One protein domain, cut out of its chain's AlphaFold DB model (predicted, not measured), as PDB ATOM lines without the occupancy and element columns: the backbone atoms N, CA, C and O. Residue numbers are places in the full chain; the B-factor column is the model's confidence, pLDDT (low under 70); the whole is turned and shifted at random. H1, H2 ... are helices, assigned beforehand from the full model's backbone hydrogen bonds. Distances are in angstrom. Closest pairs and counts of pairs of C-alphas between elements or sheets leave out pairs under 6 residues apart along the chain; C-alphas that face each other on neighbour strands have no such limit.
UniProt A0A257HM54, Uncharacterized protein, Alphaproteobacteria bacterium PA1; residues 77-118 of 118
ATOM      1  N   GLU A  77      25.193 -27.916 -54.090       71.25
ATOM      2  CA  GLU A  77      26.344 -27.329 -53.398       71.25
ATOM      3  C   GLU A  77      27.291 -28.407 -52.859       71.25
ATOM      4  O   GLU A  77      28.501 -28.320 -53.073       71.25
ATOM      5  N   THR A  78      26.756 -29.484 -52.285       74.25
ATOM      6  CA  THR A  78      27.553 -30.623 -51.798       74.25
ATOM      7  C   THR A  78      28.222 -31.390 -52.925       74.25
ATOM      8  O   THR A  78      29.386 -31.774 -52.806       74.25
ATOM      9  N   VAL A  79      27.542 -31.560 -54.060       73.94
ATOM     10  CA  VAL A  79      28.156 -32.155 -55.255       73.94
ATOM     11  C   VAL A  79      29.338 -31.306 -55.735       73.94
ATOM     12  O   VAL A  79      30.404 -31.851 -56.033       73.94
ATOM     13  N   TYR A  80      29.201 -29.975 -55.751       72.44
ATOM     14  CA  TYR A  80      30.308 -29.079 -56.097       72.44
ATOM     15  C   TYR A  80      31.440 -29.107 -55.066       72.44
ATOM     16  O   TYR A  80      32.604 -29.082 -55.459       72.44
ATOM     17  N   ALA A  81      31.131 -29.213 -53.773       74.00
ATOM     18  CA  ALA A  81      32.135 -29.324 -52.718       74.00
ATOM     19  C   ALA A  81      32.941 -30.630 -52.825       74.00
ATOM     20  O   ALA A  81      34.168 -30.611 -52.710       74.00
ATOM     21  N   ILE A  82      32.278 -31.754 -53.116       76.69
ATOM     22  CA  ILE A  82      32.937 -33.044 -53.363       76.69
ATOM     23  C   ILE A  82      33.851 -32.946 -54.589       76.69
ATOM     24  O   ILE A  82      35.021 -33.326 -54.513       76.69
ATOM     25  N   ALA A  83      33.358 -32.380 -55.694       77.06
ATOM     26  CA  ALA A  83      34.154 -32.198 -56.905       77.06
ATOM     27  C   ALA A  83      35.369 -31.286 -56.659       77.06
ATOM     28  O   ALA A  83      36.489 -31.623 -57.042       77.06
ATOM     29  N   ALA A  84      35.175 -30.163 -55.965       73.62
ATOM     30  CA  ALA A  84      36.256 -29.256 -55.597       73.62
ATOM     31  C   ALA A  84      37.295 -29.947 -54.699       73.62
ATOM     32  O   ALA A  84      38.496 -29.765 -54.907       73.62
ATOM     33  N   SER A  85      36.861 -30.780 -53.749       75.56
ATOM     34  CA  SER A  85      37.759 -31.562 -52.896       75.56
ATOM     35  C   SER A  85      38.601 -32.550 -53.704       75.56
ATOM     36  O   SER A  85      39.813 -32.619 -53.498       75.56
ATOM     37  N   GLU A  86      38.001 -33.301 -54.630       77.00
ATOM     38  CA  GLU A  86      38.750 -34.255 -55.458       77.00
ATOM     39  C   GLU A  86      39.738 -33.545 -56.392       77.00
ATOM     40  O   GLU A  86      40.890 -33.970 -56.519       77.00
ATOM     41  N   MET A  87      39.331 -32.427 -57.004       78.94
ATOM     42  CA  MET A  87      40.224 -31.641 -57.858       78.94
ATOM     43  C   MET A  87      41.365 -30.995 -57.065       78.94
ATOM     44  O   MET A  87      42.497 -30.953 -57.548       78.94
ATOM     45  N   THR A  88      41.108 -30.539 -55.837       76.31
ATOM     46  CA  THR A  88      42.143 -29.966 -54.961       76.31
ATOM     47  C   THR A  88      43.146 -31.027 -54.526       76.31
ATOM     48  O   THR A  88      44.351 -30.777 -54.542       76.31
ATOM     49  N   GLU A  89      42.692 -32.239 -54.206       77.00
ATOM     50  CA  GLU A  89      43.589 -33.350 -53.883       77.00
ATOM     51  C   GLU A  89      44.487 -33.717 -55.076       77.00
ATOM     52  O   GLU A  89      45.690 -33.938 -54.915       77.00
ATOM     53  N   GLN A  90      43.935 -33.726 -56.293       78.06
ATOM     54  CA  GLN A  90      44.724 -33.933 -57.511       78.06
ATOM     55  C   GLN A  90      45.720 -32.792 -57.752       78.06
ATOM     56  O   GLN A  90      46.878 -33.052 -58.089       78.06
ATOM     57  N   ALA A  91      45.314 -31.542 -57.527       76.56
ATOM     58  CA  ALA A  91      46.191 -30.381 -57.648       76.56
ATOM     59  C   ALA A  91      47.346 -30.425 -56.629       76.56
ATOM     60  O   ALA A  91      48.489 -30.126 -56.981       76.56
ATOM     61  N   LEU A  92      47.081 -30.869 -55.396       76.50
ATOM     62  CA  LEU A  92      48.082 -31.026 -54.336       76.50
ATOM     63  C   LEU A  92      49.094 -32.143 -54.614       76.50
ATOM     64  O   LEU A  92      50.242 -32.048 -54.183       76.50
ATOM     65  N   LYS A  93      48.714 -33.165 -55.386       79.31
ATOM     66  CA  LYS A  93      49.629 -34.232 -55.830       79.31
ATOM     67  C   LYS A  93      50.601 -33.778 -56.926       79.31
ATOM     68  O   LYS A  93      51.488 -34.542 -57.306       79.31
ATOM     69  N   THR A  94      50.475 -32.551 -57.441       84.88
ATOM     70  CA  THR A  94      51.393 -32.042 -58.467       84.88
ATOM     71  C   THR A  94      52.760 -31.647 -57.886       84.88
ATOM     72  O   THR A  94      52.856 -31.174 -56.749       84.88
ATOM     73  N   PRO A  95      53.847 -31.736 -58.682       79.81
ATOM     74  CA  PRO A  95      55.179 -31.304 -58.247       79.81
ATOM     75  C   PRO A  95      55.237 -29.813 -57.888       79.81
ATOM     76  O   PRO A  95      56.060 -29.392 -57.077       79.81
ATOM     77  N   VAL A  96      54.375 -29.005 -58.510       81.75
ATOM     78  CA  VAL A  96      54.283 -27.559 -58.275       81.75
ATOM     79  C   VAL A  96      53.681 -27.278 -56.901       81.75
ATOM     80  O   VAL A  96      54.234 -26.470 -56.157       81.75
ATOM     81  N   ALA A  97      52.614 -27.986 -56.526       74.25
ATOM     82  CA  ALA A  97      51.990 -27.834 -55.217       74.25
ATOM     83  C   ALA A  97      52.923 -28.253 -54.073       74.25
ATOM     84  O   ALA A  97      53.012 -27.544 -53.074       74.25
ATOM     85  N   SER A  98      53.694 -29.332 -54.241       77.81
ATOM     86  CA  SER A  98      54.703 -29.739 -53.251       77.81
ATOM     87  C   SER A  98      55.770 -28.658 -53.025       77.81
ATOM     88  O   SER A  98      56.103 -28.335 -51.884       77.81
ATOM     89  N   LYS A  99      56.259 -28.025 -54.101       82.69
ATOM     90  CA  LYS A  99      57.212 -26.906 -53.996       82.69
ATOM     91  C   LYS A  99      56.593 -25.676 -53.330       82.69
ATOM     92  O   LYS A  99      57.266 -25.019 -52.539       82.69
ATOM     93  N   ALA A 100      55.334 -25.371 -53.635       78.19
ATOM     94  CA  ALA A 100      54.612 -24.266 -53.010       78.19
ATOM     95  C   ALA A 100      54.400 -24.508 -51.506       78.19
ATOM     96  O   ALA A 100      54.693 -23.621 -50.710       78.19
ATOM     97  N   MET A 101      53.995 -25.719 -51.110       82.50
ATOM     98  CA  MET A 101      53.853 -26.124 -49.705       82.50
ATOM     99  C   MET A 101      55.166 -25.958 -48.934       82.50
ATOM    100  O   MET A 101      55.179 -25.307 -47.895       82.50
ATOM    101  N   GLN A 102      56.290 -26.436 -49.480       85.44
ATOM    102  CA  GLN A 102      57.607 -26.256 -48.853       85.44
ATOM    103  C   GLN A 102      58.026 -24.782 -48.745       85.44
ATOM    104  O   GLN A 102      58.715 -24.395 -47.801       85.44
ATOM    105  N   ALA A 103      57.660 -23.947 -49.721       82.56
ATOM    106  CA  ALA A 103      57.943 -22.515 -49.673       82.56
ATOM    107  C   ALA A 103      57.118 -21.809 -48.586       82.56
ATOM    108  O   ALA A 103      57.651 -20.943 -47.890       82.56
ATOM    109  N   VAL A 104      55.854 -22.203 -48.419       82.75
ATOM    110  CA  VAL A 104      54.972 -21.709 -47.354       82.75
ATOM    111  C   VAL A 104      55.480 -22.154 -45.985       82.75
ATOM    112  O   VAL A 104      55.620 -21.315 -45.102       82.75
ATOM    113  N   GLU A 105      55.832 -23.427 -45.821       88.00
ATOM    114  CA  GLU A 105      56.367 -23.980 -44.570       88.00
ATOM    115  C   GLU A 105      57.635 -23.228 -44.135       88.00
ATOM    116  O   GLU A 105      57.689 -22.666 -43.043       88.00
ATOM    117  N   LYS A 106      58.585 -23.030 -45.058       87.25
ATOM    118  CA  LYS A 106      59.785 -22.210 -44.810       87.25
ATOM    119  C   LYS A 106      59.483 -20.750 -44.486       87.25
ATOM    120  O   LYS A 106      60.279 -20.102 -43.806       87.25
ATOM    121  N   TRP A 107      58.410 -20.185 -45.033       89.25
ATOM    122  CA  TRP A 107      58.006 -18.818 -44.718       89.25
ATOM    123  C   TRP A 107      57.405 -18.730 -43.310       89.25
ATOM    124  O   TRP A 107      57.776 -17.823 -42.566       89.25
ATOM    125  N   ILE A 108      56.564 -19.692 -42.917       87.12
ATOM    126  CA  ILE A 108      55.983 -19.785 -41.568       87.12
ATOM    127  C   ILE A 108      57.085 -19.978 -40.524       87.12
ATOM    128  O   ILE A 108      57.123 -19.232 -39.546       87.12
ATOM    129  N   ASP A 109      58.029 -20.889 -40.763       90.44
ATOM    130  CA  ASP A 109      59.155 -21.135 -39.853       90.44
ATOM    131  C   ASP A 109      59.964 -19.862 -39.578       90.44
ATOM    132  O   ASP A 109      60.377 -19.606 -38.448       90.44
ATOM    133  N   ARG A 110      60.152 -19.010 -40.595       86.62
ATOM    134  CA  ARG A 110      60.833 -17.716 -40.429       86.62
ATOM    135  C   ARG A 110      60.036 -16.733 -39.578       86.62
ATOM    136  O   ARG A 110      60.643 -15.996 -38.808       86.62
ATOM    137  N   GLN A 111      58.710 -16.706 -39.714       85.25
ATOM    138  CA  GLN A 111      57.855 -15.847 -38.889       85.25
ATOM    139  C   GLN A 111      57.856 -16.308 -37.427       85.25
ATOM    140  O   GLN A 111      57.968 -15.483 -36.525       85.25
ATOM    141  N   LEU A 112      57.805 -17.620 -37.187       83.44
ATOM    142  CA  LEU A 112      57.838 -18.190 -35.838       83.44
ATOM    143  C   LEU A 112      59.211 -18.029 -35.172       83.44
ATOM    144  O   LEU A 112      59.275 -17.664 -34.001       83.44
ATOM    145  N   ALA A 113      60.308 -18.207 -35.915       79.69
ATOM    146  CA  ALA A 113      61.664 -17.977 -35.409       79.69
ATOM    147  C   ALA A 113      61.952 -16.495 -35.097       79.69
ATOM    148  O   ALA A 113      62.769 -16.195 -34.231       79.69
ATOM    149  N   GLY A 114      61.282 -15.565 -35.786       66.88
ATOM    150  CA  GLY A 114      61.338 -14.133 -35.476       66.88
ATOM    151  C   GLY A 114      60.448 -13.707 -34.300       66.88
ATOM    152  O   GLY A 114      60.630 -12.612 -33.777       66.88
ATOM    153  N   ALA A 115      59.499 -14.554 -33.884       56.44
ATOM    154  CA  ALA A 115      58.522 -14.260 -32.834       56.44
ATOM    155  C   ALA A 115      58.951 -14.716 -31.428       56.44
ATOM    156  O   ALA A 115      58.301 -14.339 -30.456       56.44
ATOM    157  N   THR A 116      60.028 -15.497 -31.292       51.28
ATOM    158  CA  THR A 116      60.660 -15.766 -29.992       51.28
ATOM    159  C   THR A 116      61.513 -14.565 -29.569       51.28
ATOM    160  O   THR A 116      62.548 -14.327 -30.199       51.28
ATOM    161  N   PRO A 117      61.127 -13.807 -28.522       51.28
ATOM    162  CA  PRO A 117      62.001 -12.805 -27.928       51.28
ATOM    163  C   PRO A 117      63.158 -13.539 -27.242       51.28
ATOM    164  O   PRO A 117      62.918 -14.493 -26.499       51.28
ATOM    165  N   GLN A 118      64.392 -13.121 -27.520       49.47
ATOM    166  CA  GLN A 118      65.532 -13.456 -26.663       49.47
ATOM    167  C   GLN A 118      65.426 -12.710 -25.335       49.47
ATOM    168  O   GLN A 118      64.983 -11.537 -25.364       49.47
TER     169      GLN A 118
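This is residues 77 to 118 of the 118 residues of an uncharacterized protein of Alphaproteobacteria bacterium PA1 (UniProt A0A257HM54). Two helices meet near their ends and make a wide-open L, with H1 as the shorter arm and H2 as the longer one. The corner is the tight turn at residues 93 and 94, the arms spread away from it, and a short tail, residues 116 to 118, follows the far end of H2. The printed part has 42 residues with two named helices, H1 then H2, and no named strand; its class is all helix. It is extended, with a radius of gyration of the C-alphas of 15.8 A, and the C-alphas span 51 by 25 by 7 A.

Find C-alpha 77 at (26.344, -27.329, -53.398), where the printed part begins; from there H1, residues 77 to 92, runs 22.1 A to C-alpha 92 at (48.082, -31.026, -54.336). Pass Lys 93 and Thr 94, and at Pro 95 you enter H2, residues 95 to 115, which runs 30.8 A to C-alpha 115 at (58.522, -14.260, -32.834).

Look at the corner first: H1 and H2 are close but not clearly touching, with 2 pairs of C-alphas within 8 A. Their closest C-alphas are those of Ala 91 and Ala 97, 6.8 A apart. The lines of the two helices are about perpendicular, at 87 degrees, and their centres are 24.0 A apart. Residues 77 to 91 of H1 stand free, and so do residues 102 to 115 of H2. In the backbones of H1 and H2, every O i to N i+4 pair is within hydrogen-bond range.

The two C-alphas farthest apart are those of Val 79 and Gln 118, at 50.6 A. The printed part has no cut, and the link from H1 to H2 is tight, with 2 residues. It ends at Gln 118, the chain's last residue. The mean pLDDT of the printed part is 77.0; look at residues 114 to 118 for the values under 70.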